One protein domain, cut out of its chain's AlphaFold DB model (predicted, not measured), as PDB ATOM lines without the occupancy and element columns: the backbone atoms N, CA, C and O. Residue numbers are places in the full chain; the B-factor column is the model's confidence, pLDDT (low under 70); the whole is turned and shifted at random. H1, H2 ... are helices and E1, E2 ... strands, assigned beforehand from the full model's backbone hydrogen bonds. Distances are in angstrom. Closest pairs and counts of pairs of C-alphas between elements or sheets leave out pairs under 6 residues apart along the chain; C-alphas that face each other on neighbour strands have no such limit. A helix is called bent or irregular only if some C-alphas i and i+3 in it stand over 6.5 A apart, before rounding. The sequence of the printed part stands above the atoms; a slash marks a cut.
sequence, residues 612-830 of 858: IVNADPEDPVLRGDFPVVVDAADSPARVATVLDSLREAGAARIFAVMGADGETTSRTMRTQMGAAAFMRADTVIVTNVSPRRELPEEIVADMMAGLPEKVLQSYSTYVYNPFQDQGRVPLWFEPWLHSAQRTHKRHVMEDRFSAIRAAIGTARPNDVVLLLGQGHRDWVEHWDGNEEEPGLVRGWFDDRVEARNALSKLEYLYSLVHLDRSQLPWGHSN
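Overview. This is residues 612 to 830 of the 858 residues of an uncharacterized protein of Raphidocelis subcapitata (UniProt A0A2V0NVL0). A small parallel sheet, E1 E4 E2 E3, is layered between helices, H1 and H2 over one face and H7 and H8 over the other. H4, H5 and H6 make a loose group away from the sheet; the hairpin E5 E6 also lies off it, and residues 815 to 820, of which 815 belongs to H9, stick out. The printed part has 219 residues, with nine named helices and six named strands in the order E1 H1 E2 H2 E3 H3 H4 H5 H6 H7 E4 E5 E6 H8 H9, in the mixed class. It is compact, with a radius of gyration of the C-alphas of 17.1 A, and spans 52 by 38 by 32 A.

Arrangement. Edge strand E1, residues 628 to 631, is the parallel neighbour of E4, residues 768 to 772; N 629 and O 769 are within hydrogen-bond range at 2.8 A. H1, residues 636 to 648, runs along the strands over E4, at a height over the sheet of 9.8 A. E2, residues 654 to 658, is parallel to E4, with N 657 and O 770 at 2.8 A; E1, H1 and E2 form a split strand-helix-strand unit, with E4 between its strands and a right-handed crossover. H2, residues 667 to 678, on the same face as H1, touches it at Pro 636 and Met 673, their closest C-alphas, 4.4 A apart. E3, residues 683 to 686, is parallel to E2, with N 685 and O 656 at 2.8 A; E2, H2 and E3 form a strand-helix-strand unit, two parallel neighbour strands with a helix between them along the chain, and its crossover is right-handed. H3, residues 696 to 704, only grazes the sheet with residues 699 to 704. H4, residues 709 to 716, only just touches H6, residues 731 to 744, with 3 pairs of C-alphas within 8 A, made by residue 744 of H6 alone; the closest are Ser 714 and His 744, 6.1 A. H5, residues 721 to 724, is close but not clearly touching H6. H7, residues 752 to 762, is over E4 and E2 on the opposite face from H1, at a height over the sheet of 8.6 A. E5, residues 779 to 783, and E6, residues 792 to 796, form an antiparallel hairpin, with N 780 and O 795 at 2.8 A. H8, residues 799 to 807, is over E1 and touches H7, the closest C-alphas being Arg 757 and Ala 806, 5.5 A. H9, residues 810 to 815, is close but not clearly touching H7. Every O i to N i+4 pair is within hydrogen-bond range in H1, H2, H3, H4, H7, H8 and H9, against 7 of 10 in H6; H5 is too short for one.

Along the chain. E1 begins at C-alpha 628, (-27.386, -41.401, 9.739), and H9 ends at C-alpha 815, (-34.208, -60.964, 6.603). From first to last C-alpha H1 is 18.2 A, H2 16.9 A, H7 15.4 A and H6 20.4 A; H6 is irregular, C-alphas 732 and 735 being 7.2 A apart.

Size, cuts and confidence. The C-alphas of Glu 788 and Val 817 are the two farthest apart, at 53.6 A. The printed part has no cut and no long link. Mean pLDDT of the printed part is 79.3; it is under 70 in residues 617 to 624, 713 to 746, 785 to 791 and 817 to 830.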
ATOM      1  N   ILE A 612     -28.686 -35.353   7.332       92.12
ATOM      2  CA  ILE A 612     -29.314 -36.657   7.574       92.12
ATOM      3  C   ILE A 612     -29.513 -37.363   6.231       92.12
ATOM      4  O   ILE A 612     -30.314 -36.954   5.395       92.12
ATOM      5  N   VAL A 613     -28.800 -38.467   6.037       89.25
ATOM      6  CA  VAL A 613     -28.751 -39.200   4.764       89.25
ATOM      7  C   VAL A 613     -30.078 -39.894   4.425       89.25
ATOM      8  O   VAL A 613     -30.397 -40.065   3.248       89.25
ATOM      9  N   ASN A 614     -30.843 -40.278   5.449       85.81
ATOM     10  CA  ASN A 614     -32.152 -40.927   5.371       85.81
ATOM     11  C   ASN A 614     -33.299 -40.045   5.894       85.81
ATOM     12  O   ASN A 614     -34.223 -40.555   6.522       85.81
ATOM     13  N   ALA A 615     -33.222 -38.729   5.673       74.50
ATOM     14  CA  ALA A 615     -34.224 -37.773   6.148       74.50
ATOM     15  C   ALA A 615     -35.612 -37.959   5.515       74.50
ATOM     16  O   ALA A 615     -36.609 -37.657   6.162       74.50
ATOM     17  N   ASP A 616     -35.676 -38.421   4.262       72.31
ATOM     18  CA  ASP A 616     -36.929 -38.559   3.518       72.31
ATOM     19  C   ASP A 616     -37.783 -39.718   4.082       72.31
ATOM     20  O   ASP A 616     -37.388 -40.885   3.973       72.31
ATOM     21  N   PRO A 617     -38.956 -39.440   4.689       62.41
ATOM     22  CA  PRO A 617     -39.826 -40.475   5.238       62.41
ATOM     23  C   PRO A 617     -40.657 -41.199   4.164       62.41
ATOM     24  O   PRO A 617     -41.275 -42.228   4.480       62.41
ATOM     25  N   GLU A 618     -40.714 -40.660   2.938       66.00
ATOM     26  CA  GLU A 618     -41.424 -41.224   1.787       66.00
ATOM     27  C   GLU A 618     -40.548 -42.179   0.957       66.00
ATOM     28  O   GLU A 618     -41.114 -43.025   0.265       66.00
ATOM     29  N   ASP A 619     -39.212 -42.132   1.074       68.44
ATOM     30  CA  ASP A 619     -38.304 -43.119   0.464       68.44
ATOM     31  C   ASP A 619     -38.370 -44.467   1.224       68.44
ATOM     32  O   ASP A 619     -37.823 -44.599   2.325       68.44
ATOM     33  N   PRO A 620     -38.997 -45.521   0.657       59.97
ATOM     34  CA  PRO A 620     -39.148 -46.801   1.341       59.97
ATOM     35  C   PRO A 620     -37.846 -47.616   1.390       59.97
ATOM     36  O   PRO A 620     -37.788 -48.601   2.122       59.97
ATOM     37  N   VAL A 621     -36.825 -47.243   0.611       60.28
ATOM     38  CA  VAL A 621     -35.528 -47.929   0.510       60.28
ATOM     39  C   VAL A 621     -34.542 -47.390   1.548       60.28
ATOM     40  O   VAL A 621     -33.731 -48.154   2.074       60.28
ATOM     41  N   LEU A 622     -34.601 -46.090   1.857       64.19
ATOM     42  CA  LEU A 622     -33.719 -45.451   2.844       64.19
ATOM     43  C   LEU A 622     -34.322 -45.335   4.251       64.19
ATOM     44  O   LEU A 622     -33.571 -45.104   5.205       64.19
ATOM     45  N   ARG A 623     -35.636 -45.537   4.406       61.50
ATOM     46  CA  ARG A 623     -36.342 -45.472   5.695       61.50
ATOM     47  C   ARG A 623     -35.686 -46.358   6.763       61.50
ATOM     48  O   ARG A 623     -35.757 -47.583   6.714       61.50
ATOM     49  N   GLY A 624     -35.095 -45.719   7.772       65.94
ATOM     50  CA  GLY A 624     -34.463 -46.383   8.913       65.94
ATOM     51  C   GLY A 624     -35.014 -45.880  10.245       65.94
ATOM     52  O   GLY A 624     -35.387 -44.719  10.369       65.94
ATOM     53  N   ASP A 625     -35.010 -46.736  11.267       79.19
ATOM     54  CA  ASP A 625     -35.476 -46.390  12.625       79.19
ATOM     55  C   ASP A 625     -34.494 -45.485  13.411       79.19
ATOM     56  O   ASP A 625     -34.679 -45.218  14.603       79.19
ATOM     57  N   PHE A 626     -33.406 -45.065  12.764       90.00
ATOM     58  CA  PHE A 626     -32.346 -44.221  13.300       90.00
ATOM     59  C   PHE A 626     -31.773 -43.322  12.189       90.00
ATOM     60  O   PHE A 626     -31.652 -43.779  11.046       90.00
ATOM     61  N   PRO A 627     -31.385 -42.076  12.498       92.75
ATOM     62  CA  PRO A 627     -30.747 -41.189  11.536       92.75
ATOM     63  C   PRO A 627     -29.269 -41.547  11.342       92.75
ATOM     64  O   PRO A 627     -28.551 -41.913  12.283       92.75
ATOM     65  N   VAL A 628     -28.807 -41.395  10.102       94.75
ATOM     66  CA  VAL A 628     -27.386 -41.401   9.739       94.75
ATOM     67  C   VAL A 628     -26.988 -39.980   9.355       94.75
ATOM     68  O   VAL A 628     -27.436 -39.467   8.334       94.75
ATOM     69  N   VAL A 629     -26.166 -39.349  10.189       95.44
ATOM     70  CA  VAL A 629     -25.770 -37.937  10.102       95.44
ATOM     71  C   VAL A 629     -24.352 -37.826   9.537       95.44
ATOM     72  O   VAL A 629     -23.448 -38.500  10.028       95.44
ATOM     73  N   VAL A 630     -24.133 -36.957   8.550       95.88
ATOM     74  CA  VAL A 630     -22.813 -36.631   7.977       95.88
ATOM     75  C   VAL A 630     -22.437 -35.192   8.335       95.88
ATOM     76  O   VAL A 630     -23.193 -34.258   8.064       95.88
ATOM     77  N   ASP A 631     -21.253 -34.992   8.922       96.00
ATOM     78  CA  ASP A 631     -20.762 -33.665   9.309       96.00
ATOM     79  C   ASP A 631     -19.250 -33.484   9.068       96.00
ATOM     80  O   ASP A 631     -18.429 -34.362   9.339       96.00
ATOM     81  N   ALA A 632     -18.861 -32.306   8.574       93.31
ATOM     82  CA  ALA A 632     -17.467 -31.925   8.324       93.31
ATOM     83  C   ALA A 632     -16.697 -31.446   9.573       93.31
ATOM     84  O   ALA A 632     -15.734 -30.687   9.439       93.31
ATOM     85  N   ALA A 633     -17.149 -31.759  10.787       92.81
ATOM     86  CA  ALA A 633     -16.439 -31.432  12.016       92.81
ATOM     87  C   ALA A 633     -15.062 -32.122  12.058       92.81
ATOM     88  O   ALA A 633     -14.943 -33.343  12.129       92.81
ATOM     89  N   ASP A 634     -14.023 -31.286  12.029       90.50
ATOM     90  CA  ASP A 634     -12.609 -31.612  11.802       90.50
ATOM     91  C   ASP A 634     -11.692 -31.115  12.938       90.50
ATOM     92  O   ASP A 634     -10.469 -31.206  12.859       90.50
ATOM     93  N   SER A 635     -12.279 -30.578  14.012       90.56
ATOM     94  CA  SER A 635     -11.569 -30.033  15.168       90.56
ATOM     95  C   SER A 635     -12.156 -30.575  16.478       90.56
ATOM     96  O   SER A 635     -13.330 -30.957  16.509       90.56
ATOM     97  N   PRO A 636     -11.392 -30.595  17.590       92.38
ATOM     98  CA  PRO A 636     -11.894 -31.089  18.876       92.38
ATOM     99  C   PRO A 636     -13.167 -30.373  19.351       92.38
ATOM    100  O   PRO A 636     -14.064 -31.019  19.892       92.38
ATOM    101  N   ALA A 637     -13.257 -29.057  19.121       90.25
ATOM    102  CA  ALA A 637     -14.411 -28.239  19.489       90.25
ATOM    103  C   ALA A 637     -15.635 -28.550  18.613       90.25
ATOM    104  O   ALA A 637     -16.712 -28.816  19.141       90.25
ATOM    105  N   ARG A 638     -15.465 -28.636  17.287       91.50
ATOM    106  CA  ARG A 638     -16.565 -28.969  16.363       91.50
ATOM    107  C   ARG A 638     -17.099 -30.387  16.598       91.50
ATOM    108  O   ARG A 638     -18.311 -30.575  16.677       91.50
ATOM    109  N   VAL A 639     -16.209 -31.366  16.795       94.50
ATOM    110  CA  VAL A 639     -16.573 -32.758  17.131       94.50
ATOM    111  C   VAL A 639     -17.353 -32.817  18.448       94.50
ATOM    112  O   VAL A 639     -18.373 -33.501  18.527       94.50
ATOM    113  N   ALA A 640     -16.915 -32.073  19.468       94.75
ATOM    114  CA  ALA A 640     -17.636 -31.948  20.730       94.75
ATOM    115  C   ALA A 640     -19.045 -31.359  20.539       94.75
ATOM    116  O   ALA A 640     -20.017 -31.966  20.983       94.75
ATOM    117  N   THR A 641     -19.160 -30.231  19.834       93.88
ATOM    118  CA  THR A 641     -20.419 -29.506  19.605       93.88
ATOM    119  C   THR A 641     -21.478 -30.355  18.900       93.88
ATOM    120  O   THR A 641     -22.636 -30.355  19.328       93.88
ATOM    121  N   VAL A 642     -21.113 -31.102  17.852       95.12
ATOM    122  CA  VAL A 642     -22.058 -31.968  17.120       95.12
ATOM    123  C   VAL A 642     -22.512 -33.141  17.996       95.12
ATOM    124  O   VAL A 642     -23.708 -33.417  18.086       95.12
ATOM    125  N   LEU A 643     -21.589 -33.787  18.716       95.94
ATOM    126  CA  LEU A 643     -21.909 -34.900  19.618       95.94
ATOM    127  C   LEU A 643     -22.785 -34.476  20.806       95.94
ATOM    128  O   LEU A 643     -23.755 -35.168  21.122       95.94
ATOM    129  N   ASP A 644     -22.484 -33.337  21.436       95.69
ATOM    130  CA  ASP A 644     -23.296 -32.772  22.519       95.69
ATOM    131  C   ASP A 644     -24.696 -32.386  22.005       95.69
ATOM    132  O   ASP A 644     -25.699 -32.676  22.660       95.69
ATOM    133  N   SER A 645     -24.785 -31.829  20.790       94.56
ATOM    134  CA  SER A 645     -26.063 -31.480  20.150       94.56
ATOM    135  C   SER A 645     -26.940 -32.700  19.857       94.56
ATOM    136  O   SER A 645     -28.141 -32.654  20.106       94.56
ATOM    137  N   LEU A 646     -26.363 -33.798  19.352       94.88
ATOM    138  CA  LEU A 646     -27.103 -35.039  19.087       94.88
ATOM    139  C   LEU A 646     -27.527 -35.744  20.380       94.88
ATOM    140  O   LEU A 646     -28.607 -36.331  20.440       94.88
ATOM    141  N   ARG A 647     -26.710 -35.658  21.439       94.81
ATOM    142  CA  ARG A 647     -27.089 -36.170  22.760       94.81
ATOM    143  C   ARG A 647     -28.272 -35.401  23.343       94.81
ATOM    144  O   ARG A 647     -29.187 -36.018  23.879       94.81
ATOM    145  N   GLU A 648     -28.258 -34.075  23.227       95.00
ATOM    146  CA  GLU A 648     -29.375 -33.221  23.639       95.00
ATOM    147  C   GLU A 648     -30.645 -33.512  22.827       95.00
ATOM    148  O   GLU A 648     -31.737 -33.552  23.387       95.00
ATOM    149  N   ALA A 649     -30.491 -33.811  21.537       93.25
ATOM    150  CA  ALA A 649     -31.556 -34.208  20.619       93.25
ATOM    151  C   ALA A 649     -32.131 -35.628  20.864       93.25
ATOM    152  O   ALA A 649     -32.855 -36.167  20.024       93.25
ATOM    153  N   GLY A 650     -31.813 -36.253  22.005       91.69
ATOM    154  CA  GLY A 650     -32.422 -37.504  22.461       91.69
ATOM    155  C   GLY A 650     -31.753 -38.793  21.977       91.69
ATOM    156  O   GLY A 650     -32.325 -39.864  22.174       91.69
ATOM    157  N   ALA A 651     -30.556 -38.733  21.379       92.75
ATOM    158  CA  ALA A 651     -29.843 -39.924  20.909       92.75
ATOM    159  C   ALA A 651     -29.588 -40.943  22.039       92.75
ATOM    160  O   ALA A 651     -28.835 -40.671  22.985       92.75
ATOM    161  N   ALA A 652     -30.163 -42.146  21.913       91.50
ATOM    162  CA  ALA A 652     -30.022 -43.212  22.904       91.50
ATOM    163  C   ALA A 652     -28.582 -43.738  22.953       91.50
ATOM    164  O   ALA A 652     -27.981 -43.812  24.027       91.50
ATOM    165  N   ARG A 653     -27.999 -44.034  21.785       92.94
ATOM    166  CA  ARG A 653     -26.563 -44.291  21.613       92.94
ATOM    167  C   ARG A 653     -26.030 -43.558  20.392       92.94
ATOM    168  O   ARG A 653     -26.733 -43.463  19.394       92.94
ATOM    169  N   ILE A 654     -24.784 -43.101  20.445       95.50
ATOM    170  CA  ILE A 654     -24.106 -42.459  19.312       95.50
ATOM    171  C   ILE A 654     -22.925 -43.319  18.850       95.50
ATOM    172  O   ILE A 654     -22.008 -43.604  19.628       95.50
ATOM    173  N   PHE A 655     -22.942 -43.699  17.572       95.06
ATOM    174  CA  PHE A 655     -21.843 -44.354  16.862       95.06
ATOM    175  C   PHE A 655     -21.087 -43.317  16.028       95.06
ATOM    176  O   PHE A 655     -21.528 -42.966  14.937       95.06
ATOM    177  N   ALA A 656     -19.956 -42.827  16.532       96.75
ATOM    178  CA  ALA A 656     -19.115 -41.860  15.834       96.75
ATOM    179  C   ALA A 656     -18.056 -42.574  14.979       96.75
ATOM    180  O   ALA A 656     -17.132 -43.186  15.517       96.75
ATOM    181  N   VAL A 657     -18.172 -42.488  13.654       96.19
ATOM    182  CA  VAL A 657     -17.135 -42.895  12.694       96.19
ATOM    183  C   VAL A 657     -16.336 -41.653  12.326       96.19
ATOM    184  O   VAL A 657     -16.897 -40.698  11.797       96.19
ATOM    185  N   MET A 658     -15.035 -41.634  12.612       94.88
ATOM    186  CA  MET A 658     -14.216 -40.430  12.448       94.88
ATOM    187  C   MET A 658     -12.793 -40.742  12.006       94.88
ATOM    188  O   MET A 658     -12.241 -41.782  12.352       94.88
ATOM    189  N   GLY A 659     -12.181 -39.796  11.306       92.50
ATOM    190  CA  GLY A 659     -10.746 -39.776  11.054       92.50
ATOM    191  C   GLY A 659     -10.218 -38.347  11.103       92.50
ATOM    192  O   GLY A 659     -10.929 -37.438  11.539       92.50
ATOM    193  N   ALA A 660      -8.987 -38.159  10.651       92.50
ATOM    194  CA  ALA A 660      -8.353 -36.858  10.493       92.50
ATOM    195  C   ALA A 660      -7.605 -36.819   9.157       92.50
ATOM    196  O   ALA A 660      -7.210 -37.866   8.640       92.50
ATOM    197  N   ASP A 661      -7.407 -35.617   8.622       90.19
ATOM    198  CA  ASP A 661      -6.620 -35.416   7.409       90.19
ATOM    199  C   ASP A 661      -5.124 -35.311   7.749       90.19
ATOM    200  O   ASP A 661      -4.726 -34.640   8.713       90.19
ATOM    201  N   GLY A 662      -4.292 -35.969   6.940       87.50
ATOM    202  CA  GLY A 662      -2.839 -35.823   6.968       87.50
ATOM    203  C   GLY A 662      -2.409 -34.404   6.587       87.50
ATOM    204  O   GLY A 662      -3.169 -33.668   5.952       87.50
ATOM    205  N   GLU A 663      -1.200 -34.025   7.010       82.88
ATOM    206  CA  GLU A 663      -0.493 -32.741   6.826       82.88
ATOM    207  C   GLU A 663      -1.172 -31.516   7.470       82.88
ATOM    208  O   GLU A 663      -0.518 -30.668   8.075       82.88
ATOM    209  N   THR A 664      -2.496 -31.440   7.384       79.06
ATOM    210  CA  THR A 664      -3.354 -30.325   7.798       79.06
ATOM    211  C   THR A 664      -3.800 -30.433   9.258       79.06
ATOM    212  O   THR A 664      -3.897 -29.421   9.957       79.06
ATOM    213  N   THR A 665      -4.038 -31.651   9.764       84.88
ATOM    214  CA  THR A 665      -4.454 -31.875  11.157       84.88
ATOM    215  C   THR A 665      -3.259 -32.273  12.014       84.88
ATOM    216  O   THR A 665      -2.771 -33.399  11.922       84.88
ATOM    217  N   SER A 666      -2.806 -31.378  12.897       87.88
ATOM    218  CA  SER A 666      -1.665 -31.653  13.783       87.88
ATOM    219  C   SER A 666      -1.891 -32.853  14.718       87.88
ATOM    220  O   SER A 666      -3.003 -33.094  15.194       87.88
ATOM    221  N   ARG A 667      -0.805 -33.550  15.079       90.25
ATOM    222  CA  ARG A 667      -0.800 -34.667  16.045       90.25
ATOM    223  C   ARG A 667      -1.581 -34.376  17.334       90.25
ATOM    224  O   ARG A 667      -2.390 -35.190  17.771       90.25
ATOM    225  N   THR A 668      -1.381 -33.197  17.922       90.94
ATOM    226  CA  THR A 668      -2.091 -32.776  19.141       90.94
ATOM    227  C   THR A 668      -3.600 -32.670  18.915       90.94
ATOM    228  O   THR A 668      -4.371 -33.122  19.762       90.94
ATOM    229  N   MET A 669      -4.033 -32.135  17.766       90.06
ATOM    230  CA  MET A 669      -5.455 -32.073  17.409       90.06
ATOM    231  C   MET A 669      -6.044 -33.472  17.209       90.06
ATOM    232  O   MET A 669      -7.113 -33.733  17.749       90.06
ATOM    233  N   ARG A 670      -5.336 -34.396  16.539       93.62
ATOM    234  CA  ARG A 670      -5.770 -35.802  16.369       93.62
ATOM    235  C   ARG A 670      -6.085 -36.460  17.714       93.62
ATOM    236  O   ARG A 670      -7.184 -36.975  17.915       93.62
ATOM    237  N   THR A 671      -5.153 -36.366  18.664       94.25
ATOM    238  CA  THR A 671      -5.319 -36.885  20.031       94.25
ATOM    239  C   THR A 671      -6.491 -36.213  20.758       94.25
ATOM    240  O   THR A 671      -7.308 -36.893  21.378       94.25
ATOM    241  N   GLN A 672      -6.628 -34.886  20.658       94.31
ATOM    242  CA  GLN A 672      -7.744 -34.155  21.269       94.31
ATOM    243  C   GLN A 672      -9.104 -34.501  20.641       94.31
ATOM    244  O   GLN A 672     -10.089 -34.584  21.371       94.31
ATOM    245  N   MET A 673      -9.178 -34.752  19.330       94.56
ATOM    246  CA  MET A 673     -10.397 -35.191  18.639       94.56
ATOM    247  C   MET A 673     -10.829 -36.585  19.099       94.56
ATOM    248  O   MET A 673     -11.994 -36.773  19.450       94.56
ATOM    249  N   GLY A 674      -9.896 -37.543  19.165       93.50
ATOM    250  CA  GLY A 674     -10.173 -38.891  19.675       93.50
ATOM    251  C   GLY A 674     -10.689 -38.870  21.118       93.50
ATOM    252  O   GLY A 674     -11.691 -39.517  21.432       93.50
ATOM    253  N   ALA A 675     -10.075 -38.049  21.977       94.12
ATOM    254  CA  ALA A 675     -10.539 -37.824  23.345       94.12
ATOM    255  C   ALA A 675     -11.932 -37.162  23.395       94.12
ATOM    256  O   ALA A 675     -12.817 -37.630  24.113       94.12
ATOM    257  N   ALA A 676     -12.152 -36.095  22.617       94.44
ATOM    258  CA  ALA A 676     -13.413 -35.352  22.585       94.44
ATOM    259  C   ALA A 676     -14.598 -36.229  22.162       94.44
ATOM    260  O   ALA A 676     -15.674 -36.112  22.756       94.44
ATOM    261  N   ALA A 677     -14.379 -37.124  21.192       94.62
ATOM    262  CA  ALA A 677     -15.372 -38.087  20.738       94.62
ATOM    263  C   ALA A 677     -15.625 -39.201  21.761       94.62
ATOM    264  O   ALA A 677     -16.780 -39.481  22.082       94.62
ATOM    265  N   PHE A 678     -14.569 -39.804  22.324       92.38
ATOM    266  CA  PHE A 678     -14.709 -40.906  23.285       92.38
ATOM    267  C   PHE A 678     -15.452 -40.488  24.563       92.38
ATOM    268  O   PHE A 678     -16.151 -41.294  25.169       92.38
ATOM    269  N   MET A 679     -15.344 -39.218  24.959       92.31
ATOM    270  CA  MET A 679     -16.058 -38.677  26.119       92.31
ATOM    271  C   MET A 679     -17.571 -38.473  25.904       92.31
ATOM    272  O   MET A 679     -18.266 -38.185  26.876       92.31
ATOM    273  N   ARG A 680     -18.084 -38.586  24.668       94.00
ATOM    274  CA  ARG A 680     -19.470 -38.213  24.303       94.00
ATOM    275  C   ARG A 680     -20.241 -39.283  23.531       94.00
ATOM    276  O   ARG A 680     -21.455 -39.417  23.713       94.00
ATOM    277  N   ALA A 681     -19.556 -40.030  22.670       94.12
ATOM    278  CA  ALA A 681     -20.124 -41.125  21.893       94.12
ATOM    279  C   ALA A 681     -20.046 -42.456  22.659       94.12
ATOM    280  O   ALA A 681     -19.052 -42.754  23.318       94.12
ATOM    281  N   ASP A 682     -21.067 -43.301  22.521       91.88
ATOM    282  CA  ASP A 682     -21.102 -44.646  23.122       91.88
ATOM    283  C   ASP A 682     -20.146 -45.620  22.426       91.88
ATOM    284  O   ASP A 682     -19.764 -46.661  22.973       91.88
ATOM    285  N   THR A 683     -19.804 -45.323  21.174       89.00
ATOM    286  CA  THR A 683     -18.838 -46.062  20.367       89.00
ATOM    287  C   THR A 683     -18.154 -45.100  19.403       89.00
ATOM    288  O   THR A 683     -18.812 -44.426  18.618       89.00
ATOM    289  N   VAL A 684     -16.821 -45.067  19.459       90.06
ATOM    290  CA  VAL A 684     -15.962 -44.353  18.506       90.06
ATOM    291  C   VAL A 684     -15.253 -45.375  17.629       90.06
ATOM    292  O   VAL A 684     -14.659 -46.321  18.154       90.06
ATOM    293  N   ILE A 685     -15.309 -45.166  16.318       89.62
ATOM    294  CA  ILE A 685     -14.645 -45.961  15.290       89.62
ATOM    295  C   ILE A 685     -13.686 -45.025  14.550       89.62
ATOM    296  O   ILE A 685     -14.105 -44.223  13.716       89.62
ATOM    297  N   VAL A 686     -12.400 -45.124  14.878       89.81
ATOM    298  CA  VAL A 686     -11.323 -44.394  14.207       89.81
ATOM    299  C   VAL A 686     -11.030 -45.061  12.862       89.81
ATOM    300  O   VAL A 686     -10.850 -46.279  12.782       89.81
ATOM    301  N   THR A 687     -11.002 -44.262  11.806       90.06
ATOM    302  CA  THR A 687     -10.795 -44.662  10.413       90.06
ATOM    303  C   THR A 687      -9.998 -43.582   9.675       90.06
ATOM    304  O   THR A 687      -9.680 -42.543  10.252       90.06
ATOM    305  N   ASN A 688      -9.671 -43.807   8.407       86.75
ATOM    306  CA  ASN A 688      -8.974 -42.823   7.585       86.75
ATOM    307  C   ASN A 688      -9.950 -41.818   6.939       86.75
ATOM    308  O   ASN A 688     -11.134 -42.113   6.748       86.75
ATOM    309  N   VAL A 689      -9.448 -40.618   6.627       89.62
ATOM    310  CA  VAL A 689     -10.076 -39.646   5.707       89.62
ATOM    311  C   VAL A 689      -9.094 -39.454   4.548       89.62
ATOM    312  O   VAL A 689      -8.866 -40.432   3.840       89.62
ATOM    313  N   SER A 690      -8.447 -38.294   4.395       90.44
ATOM    314  CA  SER A 690      -7.370 -38.086   3.420       90.44
ATOM    315  C   SER A 690      -5.998 -38.184   4.097       90.44
ATOM    316  O   SER A 690      -5.554 -37.203   4.695       90.44
ATOM    317  N   PRO A 691      -5.299 -39.337   4.047       86.81
ATOM    318  CA  PRO A 691      -3.973 -39.479   4.654       86.81
ATOM    319  C   PRO A 691      -2.879 -38.648   3.966       86.81
ATOM    320  O   PRO A 691      -1.870 -38.338   4.597       86.81
ATOM    321  N   ARG A 692      -3.076 -38.254   2.699       87.94
ATOM    322  CA  ARG A 692      -2.088 -37.520   1.890       87.94
ATOM    323  C   ARG A 692      -0.730 -38.241   1.861       87.94
ATOM    324  O   ARG A 692      -0.719 -39.419   1.502       87.94
ATOM    325  N   ARG A 693       0.387 -37.573   2.190       84.56
ATOM    326  CA  ARG A 693       1.737 -38.170   2.259       84.56
ATOM    327  C   ARG A 693       2.055 -38.832   3.609       84.56
ATOM    328  O   ARG A 693       3.122 -39.424   3.747       84.56
ATOM    329  N   GLU A 694       1.171 -38.747   4.604       84.81
ATOM    330  CA  GLU A 694       1.361 -39.426   5.891       84.81
ATOM    331  C   GLU A 694       0.900 -40.889   5.855       84.81
ATOM    332  O   GLU A 694      -0.007 -41.269   5.112       84.81
ATOM    333  N   LEU A 695       1.508 -41.723   6.705       81.19
ATOM    334  CA  LEU A 695       1.106 -43.117   6.858       81.19
ATOM    335  C   LEU A 695      -0.274 -43.198   7.547       81.19
ATOM    336  O   LEU A 695      -0.419 -42.700   8.669       81.19
ATOM    337  N   PRO A 696      -1.287 -43.848   6.936       83.19
ATOM    338  CA  PRO A 696      -2.634 -43.942   7.505       83.19
ATOM    339  C   PRO A 696      -2.655 -44.513   8.935       83.19
ATOM    340  O   PRO A 696      -3.376 -44.028   9.808       83.19
ATOM    341  N   GLU A 697      -1.816 -45.513   9.210       78.81
ATOM    342  CA  GLU A 697      -1.676 -46.121  10.533       78.81
ATOM    343  C   GLU A 697      -1.157 -45.156  11.615       78.81
ATOM    344  O   GLU A 697      -1.518 -45.310  12.786       78.81
ATOM    345  N   GLU A 698      -0.360 -44.145  11.257       83.00
ATOM    346  CA  GLU A 698       0.160 -43.146  12.201       83.00
ATOM    347  C   GLU A 698      -0.923 -42.131  12.586       83.00
ATOM    348  O   GLU A 698      -1.097 -41.836  13.772       83.00
ATOM    349  N   ILE A 699      -1.734 -41.686  11.618       87.44
ATOM    350  CA  ILE A 699      -2.903 -40.821  11.857       87.44
ATOM    351  C   ILE A 699      -3.888 -41.517  12.808       87.44
ATOM    352  O   ILE A 699      -4.314 -40.940  13.814       87.44
ATOM    353  N   VAL A 700      -4.206 -42.786  12.532       86.44
ATOM    354  CA  VAL A 700      -5.073 -43.615  13.382       86.44
ATOM    355  C   VAL A 700      -4.478 -43.787  14.784       86.44
ATOM    356  O   VAL A 700      -5.203 -43.659  15.775       86.44
ATOM    357  N   ALA A 701      -3.170 -44.044  14.903       84.75
ATOM    358  CA  ALA A 701      -2.498 -44.183  16.195       84.75
ATOM    359  C   ALA A 701      -2.537 -42.885  17.026       84.75
ATOM    360  O   ALA A 701      -2.789 -42.940  18.232       84.75
ATOM    361  N   ASP A 702      -2.359 -41.724  16.393       90.25
ATOM    362  CA  ASP A 702      -2.410 -40.411  17.044       90.25
ATOM    363  C   ASP A 702      -3.802 -40.050  17.570       90.25
ATOM    364  O   ASP A 702      -3.926 -39.444  18.639       90.25
ATOM    365  N   MET A 703      -4.857 -40.437  16.849       90.94
ATOM    366  CA  MET A 703      -6.238 -40.304  17.324       90.94
ATOM    367  C   MET A 703      -6.532 -41.281  18.465       90.94
ATOM    368  O   MET A 703      -7.102 -40.893  19.487       90.94
ATOM    369  N   MET A 704      -6.091 -42.536  18.331       88.31
ATOM    370  CA  MET A 704      -6.243 -43.556  19.370       88.31
ATOM    371  C   MET A 704      -5.536 -43.175  20.674       88.31
ATOM    372  O   MET A 704      -6.060 -43.481  21.742       88.31
ATOM    373  N   ALA A 705      -4.413 -42.450  20.620       89.06
ATOM    374  CA  ALA A 705      -3.712 -41.946  21.805       89.06
ATOM    375  C   ALA A 705      -4.560 -41.001  22.689       89.06
ATOM    376  O   ALA A 705      -4.198 -40.759  23.840       89.06
ATOM    377  N   GLY A 706      -5.689 -40.483  22.185       88.25
ATOM    378  CA  GLY A 706      -6.665 -39.723  22.972       88.25
ATOM    379  C   GLY A 706      -7.594 -40.577  23.844       88.25
ATOM    380  O   GLY A 706      -8.293 -40.038  24.702       88.25
ATOM    381  N   LEU A 707      -7.641 -41.896  23.631       88.62
ATOM    382  CA  LEU A 707      -8.539 -42.807  24.345       88.62
ATOM    383  C   LEU A 707      -7.900 -43.322  25.652       88.62
ATOM    384  O   LEU A 707      -6.675 -43.359  25.780       88.62
ATOM    385  N   PRO A 708      -8.700 -43.763  26.644       86.50
ATOM    386  CA  PRO A 708      -8.167 -44.226  27.923       86.50
ATOM    387  C   PRO A 708      -7.230 -45.431  27.796       86.50
ATOM    388  O   PRO A 708      -7.495 -46.365  27.041       86.50
ATOM    389  N   GLU A 709      -6.211 -45.481  28.658       80.56
ATOM    390  CA  GLU A 709      -5.184 -46.535  28.711       80.56
ATOM    391  C   GLU A 709      -5.749 -47.970  28.674       80.56
ATOM    392  O   GLU A 709      -5.199 -48.843  28.011       80.56
ATOM    393  N   LYS A 710      -6.898 -48.236  29.314       77.88
ATOM    394  CA  LYS A 710      -7.556 -49.558  29.268       77.88
ATOM    395  C   LYS A 710      -7.976 -49.969  27.844       77.88
ATOM    396  O   LYS A 710      -7.922 -51.152  27.504       77.88
ATOM    397  N   VAL A 711      -8.399 -49.010  27.019       76.38
ATOM    398  CA  VAL A 711      -8.740 -49.233  25.605       76.38
ATOM    399  C   VAL A 711      -7.464 -49.450  24.795       76.38
ATOM    400  O   VAL A 711      -7.396 -50.403  24.023       76.38
ATOM    401  N   LEU A 712      -6.420 -48.651  25.040       72.25
ATOM    402  CA  LEU A 712      -5.106 -48.812  24.406       72.25
ATOM    403  C   LEU A 712      -4.462 -50.173  24.713       72.25
ATOM    404  O   LEU A 712      -3.927 -50.809  23.811       72.25
ATOM    405  N   GLN A 713      -4.567 -50.669  25.948       66.94
ATOM    406  CA  GLN A 713      -4.100 -52.007  26.341       66.94
ATOM    407  C   GLN A 713      -4.928 -53.128  25.700       66.94
ATOM    408  O   GLN A 713      -4.380 -54.141  25.264       66.94
ATOM    409  N   SER A 714      -6.244 -52.936  25.587       62.44
ATOM    410  CA  SER A 714      -7.123 -53.869  24.869       62.44
ATOM    411  C   SER A 714      -6.756 -53.940  23.382       62.44
ATOM    412  O   SER A 714      -6.712 -55.025  22.810       62.44
ATOM    413  N   TYR A 715      -6.420 -52.801  22.774       57.94
ATOM    414  CA  TYR A 715      -5.966 -52.700  21.388       57.94
ATOM    415  C   TYR A 715      -4.571 -53.319  21.181       57.94
ATOM    416  O   TYR A 715      -4.377 -54.142  20.287       57.94
ATOM    417  N   SER A 716      -3.607 -52.997  22.051       53.75
ATOM    418  CA  SER A 716      -2.222 -53.479  21.957       53.75
ATOM    419  C   SER A 716      -2.040 -54.949  22.345       53.75
ATOM    420  O   SER A 716      -1.021 -55.542  22.007       53.75
ATOM    421  N   THR A 717      -3.029 -55.592  22.969       49.06
ATOM    422  CA  THR A 717      -3.000 -57.049  23.202       49.06
ATOM    423  C   THR A 717      -3.138 -57.849  21.892       49.06
ATOM    424  O   THR A 717      -2.719 -59.005  21.824       49.06
ATOM    425  N   TYR A 718      -3.647 -57.233  20.816       51.06
ATOM    426  CA  TYR A 718      -3.904 -57.873  19.520       51.06
ATOM    427  C   TYR A 718      -3.007 -57.346  18.379       51.06
ATOM    428  O   TYR A 718      -3.477 -57.163  17.262       51.06
ATOM    429  N   VAL A 719      -1.691 -57.194  18.617       44.25
ATOM    430  CA  VAL A 719      -0.654 -56.749  17.634       44.25
ATOM    431  C   VAL A 719      -0.563 -57.602  16.346       44.25
ATOM    432  O   VAL A 719       0.238 -57.327  15.455       44.25
ATOM    433  N   TYR A 720      -1.351 -58.668  16.203       44.56
ATOM    434  CA  TYR A 720      -1.456 -59.371  14.927       44.56
ATOM    435  C   TYR A 720      -2.313 -58.543  13.961       44.56
ATOM    436  O   TYR A 720      -3.529 -58.498  14.105       44.56
ATOM    437  N   ASN A 721      -1.669 -57.980  12.935       48.44
ATOM    438  CA  ASN A 721      -2.246 -57.252  11.789       48.44
ATOM    439  C   ASN A 721      -3.675 -57.707  11.353       48.44
ATOM    440  O   ASN A 721      -4.561 -56.858  11.258       48.44
ATOM    441  N   PRO A 722      -4.000 -59.015  11.192       48.53
ATOM    442  CA  PRO A 722      -5.371 -59.439  10.865       48.53
ATOM    443  C   PRO A 722      -6.453 -59.125  11.923       48.53
ATOM    444  O   PRO A 722      -7.631 -59.098  11.585       48.53
ATOM    445  N   PHE A 723      -6.142 -58.878  13.200       46.53
ATOM    446  CA  PHE A 723      -7.182 -58.483  14.166       46.53
ATOM    447  C   PHE A 723      -7.684 -57.046  13.954       46.53
ATOM    448  O   PHE A 723      -8.839 -56.746  14.279       46.53
ATOM    449  N   GLN A 724      -6.828 -56.187  13.393       51.00
ATOM    450  CA  GLN A 724      -7.095 -54.773  13.126       51.00
ATOM    451  C   GLN A 724      -7.847 -54.573  11.807       51.00
ATOM    452  O   GLN A 724      -8.722 -53.708  11.742       51.00
ATOM    453  N   ASP A 725      -7.615 -55.434  10.808       52.69
ATOM    454  CA  ASP A 725      -8.315 -55.416   9.523       52.69
ATOM    455  C   ASP A 725      -8.947 -56.773   9.142       52.69
ATOM    456  O   ASP A 725      -8.273 -57.696   8.683       52.69
ATOM    457  N   GLN A 726     -10.286 -56.848   9.213       51.25
ATOM    458  CA  GLN A 726     -11.092 -57.955   8.664       51.25
ATOM    459  C   GLN A 726     -10.832 -58.220   7.170       51.25
ATOM    460  O   GLN A 726     -11.122 -59.307   6.673       51.25
ATOM    461  N   GLY A 727     -10.300 -57.246   6.435       50.72
ATOM    462  CA  GLY A 727      -9.950 -57.368   5.034       50.72
ATOM    463  C   GLY A 727      -8.688 -58.174   4.735       50.72
ATOM    464  O   GLY A 727      -8.576 -58.750   3.650       50.72
ATOM    465  N   ARG A 728      -7.772 -58.294   5.694       52.72
ATOM    466  CA  ARG A 728      -6.546 -59.104   5.583       52.72
ATOM    467  C   ARG A 728      -6.692 -60.475   6.257       52.72
ATOM    468  O   ARG A 728      -5.727 -61.228   6.374       52.72
ATOM    469  N   VAL A 729      -7.911 -60.825   6.675       57.75
ATOM    470  CA  VAL A 729      -8.224 -62.038   7.441       57.75
ATOM    471  C   VAL A 729      -8.682 -63.178   6.530       57.75
ATOM    472  O   VAL A 729      -9.643 -63.023   5.776       57.75
ATOM    473  N   PRO A 730      -8.063 -64.368   6.624       61.44
ATOM    474  CA  PRO A 730      -8.595 -65.570   5.993       61.44
ATOM    475  C   PRO A 730      -9.981 -65.926   6.548       61.44
ATOM    476  O   PRO A 730     -10.161 -65.973   7.763       61.44
ATOM    477  N   LEU A 731     -10.939 -66.276   5.679       60.56
ATOM    478  CA  LEU A 731     -12.335 -66.566   6.064       60.56
ATOM    479  C   LEU A 731     -12.483 -67.586   7.212       60.56
ATOM    480  O   LEU A 731     -13.376 -67.457   8.043       60.56
ATOM    481  N   TRP A 732     -11.586 -68.574   7.307       61.19
ATOM    482  CA  TRP A 732     -11.595 -69.577   8.382       61.19
ATOM    483  C   TRP A 732     -11.295 -69.001   9.780       61.19
ATOM    484  O   TRP A 732     -11.593 -69.645  10.784       61.19
ATOM    485  N   PHE A 733     -10.715 -67.801   9.852       62.91
ATOM    486  CA  PHE A 733     -10.360 -67.104  11.086       62.91
ATOM    487  C   PHE A 733     -11.407 -66.054  11.504       62.91
ATOM    488  O   PHE A 733     -11.409 -65.644  12.666       62.91
ATOM    489  N   GLU A 734     -12.342 -65.670  10.616       60.47
ATOM    490  CA  GLU A 734     -13.417 -64.706  10.924       60.47
ATOM    491  C   GLU A 734     -14.186 -65.038  12.225       60.47
ATOM    492  O   GLU A 734     -14.392 -64.117  13.012       60.47
ATOM    493  N   PRO A 735     -14.562 -66.296  12.554       59.41
ATOM    494  CA  PRO A 735     -15.314 -66.579  13.785       59.41
ATOM    495  C   PRO A 735     -14.534 -66.288  15.079       59.41
ATOM    496  O   PRO A 735     -15.088 -65.747  16.037       59.41
ATOM    497  N   TRP A 736     -13.236 -66.611  15.104       60.22
ATOM    498  CA  TRP A 736     -12.357 -66.334  16.248       60.22
ATOM    499  C   TRP A 736     -12.089 -64.837  16.385       60.22
ATOM    500  O   TRP A 736     -12.134 -64.295  17.491       60.22
ATOM    501  N   LEU A 737     -11.884 -64.165  15.251       60.19
ATOM    502  CA  LEU A 737     -11.755 -62.718  15.171       60.19
ATOM    503  C   LEU A 737     -13.004 -62.007  15.704       60.19
ATOM    504  O   LEU A 737     -12.892 -61.176  16.601       60.19
ATOM    505  N   HIS A 738     -14.191 -62.359  15.206       58.50
ATOM    506  CA  HIS A 738     -15.455 -61.782  15.657       58.50
ATOM    507  C   HIS A 738     -15.676 -62.014  17.157       58.50
ATOM    508  O   HIS A 738     -16.090 -61.093  17.860       58.50
ATOM    509  N   SER A 739     -15.326 -63.193  17.685       60.47
ATOM    510  CA  SER A 739     -15.445 -63.438  19.123       60.47
ATOM    511  C   SER A 739     -14.499 -62.570  19.959       60.47
ATOM    512  O   SER A 739     -14.945 -62.004  20.952       60.47
ATOM    513  N   ALA A 740     -13.236 -62.401  19.549       57.84
ATOM    514  CA  ALA A 740     -12.296 -61.504  20.229       57.84
ATOM    515  C   ALA A 740     -12.702 -60.018  20.114       57.84
ATOM    516  O   ALA A 740     -12.541 -59.261  21.073       57.84
ATOM    517  N   GLN A 741     -13.266 -59.618  18.967       58.16
ATOM    518  CA  GLN A 741     -13.747 -58.258  18.694       58.16
ATOM    519  C   GLN A 741     -14.948 -57.866  19.568       58.16
ATOM    520  O   GLN A 741     -14.980 -56.734  20.046       58.16
ATOM    521  N   ARG A 742     -15.890 -58.787  19.838       58.88
ATOM    522  CA  ARG A 742     -16.989 -58.560  20.803       58.88
ATOM    523  C   ARG A 742     -16.469 -58.240  22.205       58.88
ATOM    524  O   ARG A 742     -16.962 -57.324  22.848       58.88
ATOM    525  N   THR A 743     -15.460 -58.977  22.674       54.66
ATOM    526  CA  THR A 743     -14.925 -58.826  24.038       54.66
ATOM    527  C   THR A 743     -14.196 -57.496  24.259       54.66
ATOM    528  O   THR A 743     -14.191 -56.993  25.379       54.66
ATOM    529  N   HIS A 744     -13.593 -56.915  23.215       55.84
ATOM    530  CA  HIS A 744     -12.701 -55.752  23.354       55.84
ATOM    531  C   HIS A 744     -13.233 -54.447  22.745       55.84
ATOM    532  O   HIS A 744     -12.623 -53.411  22.992       55.84
ATOM    533  N   LYS A 745     -14.360 -54.493  22.012       61.84
ATOM    534  CA  LYS A 745     -14.923 -53.415  21.173       61.84
ATOM    535  C   LYS A 745     -13.925 -52.885  20.136       61.84
ATOM    536  O   LYS A 745     -12.880 -52.324  20.449       61.84
ATOM    537  N   ARG A 746     -14.252 -53.023  18.849       69.94
ATOM    538  CA  ARG A 746     -13.382 -52.504  17.783       69.94
ATOM    539  C   ARG A 746     -13.433 -50.971  17.801       69.94
ATOM    540  O   ARG A 746     -14.487 -50.399  17.569       69.94
ATOM    541  N   HIS A 747     -12.310 -50.320  18.091       77.06
ATOM    542  CA  HIS A 747     -12.186 -48.856  18.035       77.06
ATOM    543  C   HIS A 747     -11.434 -48.362  16.792       77.06
ATOM    544  O   HIS A 747     -11.411 -47.166  16.540       77.06
ATOM    545  N   VAL A 748     -10.869 -49.277  15.991       78.81
ATOM    546  CA  VAL A 748     -10.139 -48.970  14.753       78.81
ATOM    547  C   VAL A 748     -10.677 -49.789  13.583       78.81
ATOM    548  O   VAL A 748     -10.791 -51.019  13.663       78.81
ATOM    549  N   MET A 749     -10.977 -49.100  12.486       79.00
ATOM    550  CA  MET A 749     -11.350 -49.650  11.187       79.00
ATOM    551  C   MET A 749     -10.713 -48.793  10.086       79.00
ATOM    552  O   MET A 749     -11.346 -47.867   9.605       79.00
ATOM    553  N   GLU A 750      -9.473 -49.089   9.690       74.88
ATOM    554  CA  GLU A 750      -8.714 -48.304   8.689       74.88
ATOM    555  C   GLU A 750      -9.482 -48.053   7.375       74.88
ATOM    556  O   GLU A 750      -9.394 -46.972   6.800       74.88
ATOM    557  N   ASP A 751     -10.261 -49.036   6.920       76.50
ATOM    558  CA  ASP A 751     -11.128 -48.942   5.742       76.50
ATOM    559  C   ASP A 751     -12.455 -48.247   6.085       76.50
ATOM    560  O   ASP A 751     -13.320 -48.821   6.759       76.50
ATOM    561  N   ARG A 752     -12.616 -47.007   5.602       87.81
ATOM    562  CA  ARG A 752     -13.779 -46.144   5.874       87.81
ATOM    563  C   ARG A 752     -15.099 -46.754   5.397       87.81
ATOM    564  O   ARG A 752     -16.080 -46.715   6.135       87.81
ATOM    565  N   PHE A 753     -15.090 -47.416   4.236       84.00
ATOM    566  CA  PHE A 753     -16.203 -48.222   3.712       84.00
ATOM    567  C   PHE A 753     -16.726 -49.208   4.770       84.00
ATOM    568  O   PHE A 753     -17.885 -49.174   5.187       84.00
ATOM    569  N   SER A 754     -15.835 -50.064   5.283       80.56
ATOM    570  CA  SER A 754     -16.194 -51.043   6.307       80.56
ATOM    571  C   SER A 754     -16.635 -50.379   7.615       80.56
ATOM    572  O   SER A 754     -17.509 -50.923   8.289       80.56
ATOM    573  N   ALA A 755     -16.042 -49.239   7.993       85.75
ATOM    574  CA  ALA A 755     -16.379 -48.516   9.221       85.75
ATOM    575  C   ALA A 755     -17.836 -48.018   9.211       85.75
ATOM    576  O   ALA A 755     -18.585 -48.293  10.152       85.75
ATOM    577  N   ILE A 756     -18.252 -47.376   8.113       90.44
ATOM    578  CA  ILE A 756     -19.617 -46.868   7.903       90.44
ATOM    579  C   ILE A 756     -20.634 -48.017   7.966       90.44
ATOM    580  O   ILE A 756     -21.569 -47.983   8.773       90.44
ATOM    581  N   ARG A 757     -20.416 -49.095   7.196       87.06
ATOM    582  CA  ARG A 757     -21.316 -50.268   7.201       87.06
ATOM    583  C   ARG A 757     -21.395 -50.963   8.550       87.06
ATOM    584  O   ARG A 757     -22.456 -51.469   8.908       87.06
ATOM    585  N   ALA A 758     -20.296 -51.024   9.299       81.88
ATOM    586  CA  ALA A 758     -20.287 -51.660  10.610       81.88
ATOM    587  C   ALA A 758     -21.078 -50.842  11.647       81.88
ATOM    588  O   ALA A 758     -21.790 -51.440  12.458       81.88
ATOM    589  N   ALA A 759     -21.017 -49.507  11.592       89.94
ATOM    590  CA  ALA A 759     -21.838 -48.629  12.425       89.94
ATOM    591  C   ALA A 759     -23.336 -48.778  12.098       89.94
ATOM    592  O   ALA A 759     -24.115 -49.184  12.962       89.94
ATOM    593  N   ILE A 760     -23.720 -48.568  10.832       90.38
ATOM    594  CA  ILE A 760     -25.114 -48.670  10.352       90.38
ATOM    595  C   ILE A 760     -25.676 -50.078  10.592       90.38
ATOM    596  O   ILE A 760     -26.768 -50.245  11.132       90.38
ATOM    597  N   GLY A 761     -24.886 -51.117  10.312       85.38
ATOM    598  CA  GLY A 761     -25.245 -52.508  10.575       85.38
ATOM    599  C   GLY A 761     -25.429 -52.852  12.059       85.38
ATOM    600  O   GLY A 761     -26.095 -53.845  12.355       85.38
ATOM    601  N   THR A 762     -24.931 -52.041  13.002       83.69
ATOM    602  CA  THR A 762     -25.056 -52.269  14.461       83.69
ATOM    603  C   THR A 762     -26.097 -51.370  15.147       83.69
ATOM    604  O   THR A 762     -26.590 -51.725  16.225       83.69
ATOM    605  N   ALA A 763     -26.458 -50.241  14.536       88.19
ATOM    606  CA  ALA A 763     -27.426 -49.290  15.075       88.19
ATOM    607  C   ALA A 763     -28.855 -49.868  15.173       88.19
ATOM    608  O   ALA A 763     -29.284 -50.709  14.378       88.19
ATOM    609  N   ARG A 764     -29.578 -49.443  16.207       85.50
ATOM    610  CA  ARG A 764     -30.933 -49.853  16.601       85.50
ATOM    611  C   ARG A 764     -31.862 -48.626  16.596       85.50
ATOM    612  O   ARG A 764     -31.357 -47.506  16.561       85.50
ATOM    613  N   PRO A 765     -33.194 -48.806  16.683       85.88
ATOM    614  CA  PRO A 765     -34.120 -47.686  16.830       85.88
ATOM    615  C   PRO A 765     -33.708 -46.710  17.944       85.88
ATOM    616  O   PRO A 765     -33.392 -47.145  19.055       85.88
ATOM    617  N   ASN A 766     -33.755 -45.408  17.653       85.50
ATOM    618  CA  ASN A 766     -33.313 -44.292  18.516       85.50
ATOM    619  C   ASN A 766     -31.794 -44.174  18.789       85.50
ATOM    620  O   ASN A 766     -31.382 -43.274  19.526       85.50
ATOM    621  N   ASP A 767     -30.945 -45.036  18.219       92.56
ATOM    622  CA  ASP A 767     -29.513 -44.723  18.114       92.56
ATOM    623  C   ASP A 767     -29.292 -43.609  17.067       92.56
ATOM    624  O   ASP A 767     -30.204 -43.241  16.332       92.56
ATOM    625  N   VAL A 768     -28.067 -43.095  16.965       95.38
ATOM    626  CA  VAL A 768     -27.611 -42.216  15.879       95.38
ATOM    627  C   VAL A 768     -26.271 -42.726  15.360       95.38
ATOM    628  O   VAL A 768     -25.369 -43.035  16.147       95.38
ATOM    629  N   VAL A 769     -26.114 -42.792  14.038       96.50
ATOM    630  CA  VAL A 769     -24.802 -42.972  13.400       96.50
ATOM    631  C   VAL A 769     -24.315 -41.610  12.930       96.50
ATOM    632  O   VAL A 769     -25.037 -40.920  12.221       96.50
ATOM    633  N   LEU A 770     -23.104 -41.226  13.320       97.44
ATOM    634  CA  LEU A 770     -22.495 -39.947  12.977       97.44
ATOM    635  C   LEU A 770     -21.184 -40.190  12.219       97.44
ATOM    636  O   LEU A 770     -20.265 -40.810  12.754       97.44
ATOM    637  N   LEU A 771     -21.103 -39.690  10.990       97.56
ATOM    638  CA  LEU A 771     -19.938 -39.774  10.112       97.56
ATOM    639  C   LEU A 771     -19.224 -38.416  10.099       97.56
ATOM    640  O   LEU A 771     -19.815 -37.402   9.728       97.56
ATOM    641  N   LEU A 772     -17.968 -38.392  10.549       96.00
ATOM    642  CA  LEU A 772     -17.191 -37.177  10.804       96.00
ATOM    643  C   LEU A 772     -15.983 -37.040   9.875       96.00
ATOM    644  O   LEU A 772     -15.289 -38.021   9.575       96.00
ATOM    645  N   GLY A 773     -15.692 -35.797   9.500       90.12
ATOM    646  CA  GLY A 773     -14.447 -35.372   8.857       90.12
ATOM    647  C   GLY A 773     -14.552 -35.167   7.345       90.12
ATOM    648  O   GLY A 773     -14.060 -34.159   6.852       90.12
ATOM    649  N   GLN A 774     -15.225 -36.052   6.598       88.56
ATOM    650  CA  GLN A 774     -15.430 -35.847   5.152       88.56
ATOM    651  C   GLN A 774     -16.383 -34.680   4.870       88.56
ATOM    652  O   GLN A 774     -16.051 -33.757   4.124       88.56
ATOM    653  N   GLY A 775     -17.568 -34.712   5.485       91.06
ATOM    654  CA  GLY A 775     -18.621 -33.747   5.207       91.06
ATOM    655  C   GLY A 775     -19.162 -33.878   3.785       91.06
ATOM    656  O   GLY A 775     -19.739 -34.898   3.434       91.06
ATOM    657  N   HIS A 776     -19.008 -32.817   2.989       86.38
ATOM    658  CA  HIS A 776     -19.489 -32.768   1.606       86.38
ATOM    659  C   HIS A 776     -18.496 -33.349   0.591       86.38
ATOM    660  O   HIS A 776     -18.865 -33.490  -0.573       86.38
ATOM    661  N   ARG A 777     -17.248 -33.617   1.005       86.19
ATOM    662  CA  ARG A 777     -16.181 -34.114   0.129       86.19
ATOM    663  C   ARG A 777     -16.491 -35.544  -0.306       86.19
ATOM    664  O   ARG A 777     -16.780 -36.401   0.528       86.19
ATOM    665  N   ASP A 778     -16.400 -35.787  -1.609       81.19
ATOM    666  CA  ASP A 778     -16.639 -37.086  -2.256       81.19
ATOM    667  C   ASP A 778     -15.363 -37.720  -2.845       81.19
ATOM    668  O   ASP A 778     -15.406 -38.678  -3.625       81.19
ATOM    669  N   TRP A 779     -14.202 -37.230  -2.403       82.06
ATOM    670  CA  TRP A 779     -12.886 -37.783  -2.696       82.06
ATOM    671  C   TRP A 779     -12.040 -37.983  -1.429       82.06
ATOM    672  O   TRP A 779     -12.337 -37.471  -0.348       82.06
ATOM    673  N   VAL A 780     -10.965 -38.755  -1.583       84.19
ATOM    674  CA  VAL A 780      -9.915 -39.024  -0.593       84.19
ATOM    675  C   VAL A 780      -8.557 -38.828  -1.257       84.19
ATOM    676  O   VAL A 780      -8.291 -39.409  -2.313       84.19
ATOM    677  N   GLU A 781      -7.679 -38.048  -0.634       85.75
ATOM    678  CA  GLU A 781      -6.310 -37.826  -1.111       85.75
ATOM    679  C   GLU A 781      -5.319 -38.777  -0.438       85.75
ATOM    680  O   GLU A 781      -5.262 -38.883   0.789       85.75
ATOM    681  N   HIS A 782      -4.511 -39.448  -1.256       81.31
ATOM    682  CA  HIS A 782      -3.450 -40.355  -0.828       81.31
ATOM    683  C   HIS A 782      -2.227 -40.206  -1.736       81.31
ATOM    684  O   HIS A 782      -2.355 -39.840  -2.906       81.31
ATOM    685  N   TRP A 783      -1.043 -40.484  -1.197       79.31
ATOM    686  CA  TRP A 783       0.183 -40.598  -1.982       79.31
ATOM    687  C   TRP A 783       0.128 -41.825  -2.905       79.31
ATOM    688  O   TRP A 783      -0.343 -42.896  -2.513       79.31
ATOM    689  N   ASP A 784       0.606 -41.656  -4.136       73.25
ATOM    690  CA  ASP A 784       0.620 -42.685  -5.181       73.25
ATOM    691  C   ASP A 784       1.741 -43.727  -5.029       73.25
ATOM    692  O   ASP A 784       1.709 -44.774  -5.681       73.25
ATOM    693  N   GLY A 785       2.711 -43.469  -4.149       68.81
ATOM    694  CA  GLY A 785       3.885 -44.315  -3.957       68.81
ATOM    695  C   GLY A 785       5.006 -44.065  -4.969       68.81
ATOM    696  O   GLY A 785       5.955 -44.848  -5.006       68.81
ATOM    697  N   ASN A 786       4.908 -43.022  -5.800       67.69
ATOM    698  CA  ASN A 786       5.942 -42.667  -6.761       67.69
ATOM    699  C   ASN A 786       7.060 -41.865  -6.075       67.69
ATOM    700  O   ASN A 786       6.806 -40.830  -5.456       67.69
ATOM    701  N   GLU A 787       8.299 -42.353  -6.182       60.81
ATOM    702  CA  GLU A 787       9.501 -41.680  -5.666       60.81
ATOM    703  C   GLU A 787      10.129 -40.717  -6.696       60.81
ATOM    704  O   GLU A 787      10.939 -39.877  -6.313       60.81
ATOM    705  N   GLU A 788       9.783 -40.828  -7.989       50.84
ATOM    706  CA  GLU A 788      10.383 -40.026  -9.074       50.84
ATOM    707  C   GLU A 788       9.581 -38.745  -9.379       50.84
ATOM    708  O   GLU A 788      10.170 -37.685  -9.570       50.84
ATOM    709  N   GLU A 789       8.245 -38.824  -9.359       49.22
ATOM    710  CA  GLU A 789       7.322 -37.679  -9.464       49.22
ATOM    711  C   GLU A 789       6.222 -37.819  -8.388       49.22
ATOM    712  O   GLU A 789       5.179 -38.423  -8.652       49.22
ATOM    713  N   PRO A 790       6.447 -37.343  -7.145       53.56
ATOM    714  CA  PRO A 790       5.561 -37.626  -6.012       53.56
ATOM    715  C   PRO A 790       4.261 -36.804  -6.055       53.56
ATOM    716  O   PRO A 790       4.208 -35.661  -5.582       53.56
ATOM    717  N   GLY A 791       3.190 -37.412  -6.574       65.31
ATOM    718  CA  GLY A 791       1.854 -36.824  -6.674       65.31
ATOM    719  C   GLY A 791       0.911 -37.181  -5.515       65.31
ATOM    720  O   GLY A 791       1.009 -38.241  -4.892       65.31
ATOM    721  N   LEU A 792      -0.063 -36.304  -5.245       76.44
ATOM    722  CA  LEU A 792      -1.274 -36.673  -4.504       76.44
ATOM    723  C   LEU A 792      -2.346 -37.125  -5.496       76.44
ATOM    724  O   LEU A 792      -2.693 -36.391  -6.420       76.44
ATOM    725  N   VAL A 793      -2.911 -38.313  -5.282       76.25
ATOM    726  CA  VAL A 793      -3.991 -38.855  -6.110       76.25
ATOM    727  C   VAL A 793      -5.318 -38.758  -5.364       76.25
ATOM    728  O   VAL A 793      -5.467 -39.235  -4.236       76.25
ATOM    729  N   ARG A 794      -6.317 -38.166  -6.030       78.75
ATOM    730  CA  ARG A 794      -7.714 -38.181  -5.582       78.75
ATOM    731  C   ARG A 794      -8.361 -39.510  -5.982       78.75
ATOM    732  O   ARG A 794      -8.492 -39.838  -7.162       78.75
ATOM    733  N   GLY A 795      -8.757 -40.288  -4.981       77.81
ATOM    734  CA  GLY A 795      -9.612 -41.461  -5.126       77.81
ATOM    735  C   GLY A 795     -11.062 -41.110  -4.798       77.81
ATOM    736  O   GLY A 795     -11.303 -40.324  -3.890       77.81
ATOM    737  N   TRP A 796     -12.031 -41.674  -5.515       79.19
ATOM    738  CA  TRP A 796     -13.452 -41.403  -5.265       79.19
ATOM    739  C   TRP A 796     -13.964 -42.116  -4.001       79.19
ATOM    740  O   TRP A 796     -13.829 -43.339  -3.884       79.19
ATOM    741  N   PHE A 797     -14.561 -41.361  -3.070       84.38
ATOM    742  CA  PHE A 797     -15.197 -41.873  -1.853       84.38
ATOM    743  C   PHE A 797     -16.122 -40.824  -1.205       84.38
ATOM    744  O   PHE A 797     -15.642 -39.815  -0.695       84.38
ATOM    745  N   ASP A 798     -17.427 -41.101  -1.129       86.94
ATOM    746  CA  ASP A 798     -18.435 -40.204  -0.544       86.94
ATOM    747  C   ASP A 798     -19.167 -40.884   0.625       86.94
ATOM    748  O   ASP A 798     -19.827 -41.913   0.445       86.94
ATOM    749  N   ASP A 799     -19.091 -40.285   1.818       91.44
ATOM    750  CA  ASP A 799     -19.775 -40.767   3.028       91.44
ATOM    751  C   ASP A 799     -21.293 -40.889   2.839       91.44
ATOM    752  O   ASP A 799     -21.903 -41.824   3.357       91.44
ATOM    753  N   ARG A 800     -21.908 -39.970   2.087       89.00
ATOM    754  CA  ARG A 800     -23.358 -39.916   1.848       89.00
ATOM    755  C   ARG A 800     -23.781 -41.055   0.926       89.00
ATOM    756  O   ARG A 800     -24.770 -41.731   1.202       89.00
ATOM    757  N   VAL A 801     -23.023 -41.305  -0.145       86.06
ATOM    758  CA  VAL A 801     -23.276 -42.420  -1.081       86.06
ATOM    759  C   VAL A 801     -23.098 -43.761  -0.373       86.06
ATOM    760  O   VAL A 801     -23.968 -44.628  -0.467       86.06
ATOM    761  N   GLU A 802     -22.015 -43.923   0.388       88.50
ATOM    762  CA  GLU A 802     -21.747 -45.158   1.125       88.50
ATOM    763  C   GLU A 802     -22.773 -45.398   2.244       88.50
ATOM    764  O   GLU A 802     -23.238 -46.527   2.422       88.50
ATOM    765  N   ALA A 803     -23.213 -44.345   2.941       90.62
ATOM    766  CA  ALA A 803     -24.301 -44.423   3.911       90.62
ATOM    767  C   ALA A 803     -25.631 -44.842   3.263       90.62
ATOM    768  O   ALA A 803     -26.244 -45.800   3.742       90.62
ATOM    769  N   ARG A 804     -26.055 -44.216   2.148       87.44
ATOM    770  CA  ARG A 804     -27.263 -44.631   1.393       87.44
ATOM    771  C   ARG A 804     -27.177 -46.097   0.970       87.44
ATOM    772  O   ARG A 804     -28.141 -46.844   1.118       87.44
ATOM    773  N   ASN A 805     -26.006 -46.540   0.511       84.75
ATOM    774  CA  ASN A 805     -25.785 -47.922   0.094       84.75
ATOM    775  C   ASN A 805     -25.756 -48.933   1.260       84.75
ATOM    776  O   ASN A 805     -26.099 -50.104   1.093       84.75
ATOM    777  N   ALA A 806     -25.316 -48.514   2.445       86.19
ATOM    778  CA  ALA A 806     -25.386 -49.327   3.653       86.19
ATOM    779  C   ALA A 806     -26.832 -49.449   4.169       86.19
ATOM    780  O   ALA A 806     -27.245 -50.542   4.561       86.19
ATOM    781  N   LEU A 807     -27.589 -48.347   4.124       87.50
ATOM    782  CA  LEU A 807     -28.997 -48.253   4.518       87.50
ATOM    783  C   LEU A 807     -29.908 -49.115   3.633       87.50
ATOM    784  O   LEU A 807     -30.628 -49.956   4.165       87.50
ATOM    785  N   SER A 808     -29.805 -49.008   2.302       84.50
ATOM    786  CA  SER A 808     -30.652 -49.755   1.349       84.50
ATOM    787  C   SER A 808     -30.527 -51.282   1.438       84.50
ATOM    788  O   SER A 808     -31.360 -52.028   0.926       84.50
ATOM    789  N   LYS A 809     -29.481 -51.768   2.108       83.75
ATOM    790  CA  LYS A 809     -29.193 -53.188   2.337       83.75
ATOM    791  C   LYS A 809     -29.564 -53.649   3.759       83.75
ATOM    792  O   LYS A 809     -29.400 -54.832   4.070       83.75
ATOM    793  N   LEU A 810     -30.089 -52.766   4.621       81.50
ATOM    794  CA  LEU A 810     -30.554 -53.126   5.967       81.50
ATOM    795  C   LEU A 810     -31.732 -54.103   5.934       81.50
ATOM    796  O   LEU A 810     -31.720 -55.050   6.715       81.50
ATOM    797  N   GLU A 811     -32.707 -53.937   5.034       78.31
ATOM    798  CA  GLU A 811     -33.848 -54.866   4.914       78.31
ATOM    799  C   GLU A 811     -33.374 -56.302   4.637       78.31
ATOM    800  O   GLU A 811     -33.782 -57.253   5.311       78.31
ATOM    801  N   TYR A 812     -32.408 -56.456   3.725       79.69
ATOM    802  CA  TYR A 812     -31.771 -57.745   3.480       79.69
ATOM    803  C   TYR A 812     -31.081 -58.288   4.739       79.69
ATOM    804  O   TYR A 812     -31.293 -59.452   5.080       79.69
ATOM    805  N   LEU A 813     -30.328 -57.465   5.481       75.88
ATOM    806  CA  LEU A 813     -29.718 -57.883   6.753       75.88
ATOM    807  C   LEU A 813     -30.754 -58.300   7.811       75.88
ATOM    808  O   LEU A 813     -30.503 -59.260   8.537       75.88
ATOM    809  N   TYR A 814     -31.904 -57.623   7.895       75.94
ATOM    810  CA  TYR A 814     -33.013 -57.996   8.781       75.94
ATOM    811  C   TYR A 814     -33.639 -59.346   8.396       75.94
ATOM    812  O   TYR A 814     -34.052 -60.098   9.277       75.94
ATOM    813  N   SER A 815     -33.668 -59.688   7.103       76.62
ATOM    814  CA  SER A 815     -34.208 -60.964   6.603       76.62
ATOM    815  C   SER A 815     -33.346 -62.196   6.935       76.62
ATOM    816  O   SER A 815     -33.814 -63.335   6.842       76.62
ATOM    817  N   LEU A 816     -32.082 -62.005   7.334       76.88
ATOM    818  CA  LEU A 816     -31.135 -63.094   7.580       76.88
ATOM    819  C   LEU A 816     -31.422 -63.803   8.914       76.88
ATOM    820  O   LEU A 816     -30.853 -63.470   9.950       76.88
ATOM    821  N   VAL A 817     -32.221 -64.873   8.853       66.06
ATOM    822  CA  VAL A 817     -32.660 -65.736   9.979       66.06
ATOM    823  C   VAL A 817     -31.528 -66.218  10.913       66.06
ATOM    824  O   VAL A 817     -31.777 -66.591  12.058       66.06
ATOM    825  N   HIS A 818     -30.277 -66.231  10.448       66.81
ATOM    826  CA  HIS A 818     -29.106 -66.667  11.222       66.81
ATOM    827  C   HIS A 818     -28.138 -65.532  11.602       66.81
ATOM    828  O   HIS A 818     -27.109 -65.801  12.224       66.81
ATOM    829  N   LEU A 819     -28.437 -64.276  11.248       65.81
ATOM    830  CA  LEU A 819     -27.630 -63.116  11.616       65.81
ATOM    831  C   LEU A 819     -28.197 -62.445  12.869       65.81
ATOM    832  O   LEU A 819     -28.985 -61.503  12.812       65.81
ATOM    833  N   ASP A 820     -27.727 -62.895  14.025       66.94
ATOM    834  CA  ASP A 820     -27.961 -62.176  15.269       66.94
ATOM    835  C   ASP A 820     -27.132 -60.877  15.295       66.94
ATOM    836  O   ASP A 820     -25.951 -60.868  15.657       66.94
ATOM    837  N   ARG A 821     -27.756 -59.751  14.911       69.50
ATOM    838  CA  ARG A 821     -27.138 -58.409  14.936       69.50
ATOM    839  C   ARG A 821     -26.654 -58.000  16.331       69.50
ATOM    840  O   ARG A 821     -25.807 -57.118  16.455       69.50
ATOM    841  N   SER A 822     -27.145 -58.637  17.393       62.78
ATOM    842  CA  SER A 822     -26.659 -58.403  18.753       62.78
ATOM    843  C   SER A 822     -25.278 -59.021  19.028       62.78
ATOM    844  O   SER A 822     -24.628 -58.642  19.998       62.78
ATOM    845  N   GLN A 823     -24.786 -59.891  18.137       57.97
ATOM    846  CA  GLN A 823     -23.433 -60.455  18.167       57.97
ATOM    847  C   GLN A 823     -22.428 -59.686  17.292       57.97
ATOM    848  O   GLN A 823     -21.287 -60.127  17.129       57.97
ATOM    849  N   LEU A 824     -22.811 -58.530  16.742       67.00
ATOM    850  CA  LEU A 824     -21.862 -57.591  16.141       67.00
ATOM    851  C   LEU A 824     -20.914 -57.009  17.217       67.00
ATOM    852  O   LEU A 824     -21.242 -57.070  18.402       67.00
ATOM    853  N   PRO A 825     -19.747 -56.431  16.858       60.78
ATOM    854  CA  PRO A 825     -18.716 -56.030  17.832       60.78
ATOM    855  C   PRO A 825     -19.156 -55.031  18.916       60.78
ATOM    856  O   PRO A 825     -18.485 -54.922  19.939       60.78
ATOM    857  N   TRP A 826     -20.265 -54.319  18.696       69.12
ATOM    858  CA  TRP A 826     -20.887 -53.393  19.656       69.12
ATOM    859  C   TRP A 826     -22.392 -53.681  19.855       69.12
ATOM    860  O   TRP A 826     -23.173 -52.813  20.266       69.12
ATOM    861  N   GLY A 827     -22.813 -54.905  19.527       58.03
ATOM    862  CA  GLY A 827     -24.109 -55.442  19.907       58.03
ATOM    863  C   GLY A 827     -24.109 -55.839  21.389       58.03
ATOM    864  O   GLY A 827     -23.134 -56.396  21.886       58.03
ATOM    865  N   HIS A 828     -25.214 -55.528  22.072       56.25
ATOM    866  CA  HIS A 828     -25.413 -55.654  23.525       56.25
ATOM    867  C   HIS A 828     -24.527 -54.788  24.437       56.25
ATOM    868  O   HIS A 828     -23.460 -54.291  24.078       56.25
ATOM    869  N   SER A 829     -25.039 -54.568  25.651       46.56
ATOM    870  CA  SER A 829     -24.308 -53.936  26.745       46.56
ATOM    871  C   SER A 829     -23.608 -55.006  27.592       46.56
ATOM    872  O   SER A 829     -24.064 -56.148  27.656       46.56
ATOM    873  N   ASN A 830     -22.546 -54.640  28.320       41.00
ATOM    874  CA  ASN A 830     -21.893 -55.574  29.252       41.00
ATOM    875  C   ASN A 830     -22.867 -56.136  30.314       41.00
ATOM    876  O   ASN A 830     -22.671 -57.253  30.783       41.00
TER     877      ASN A 830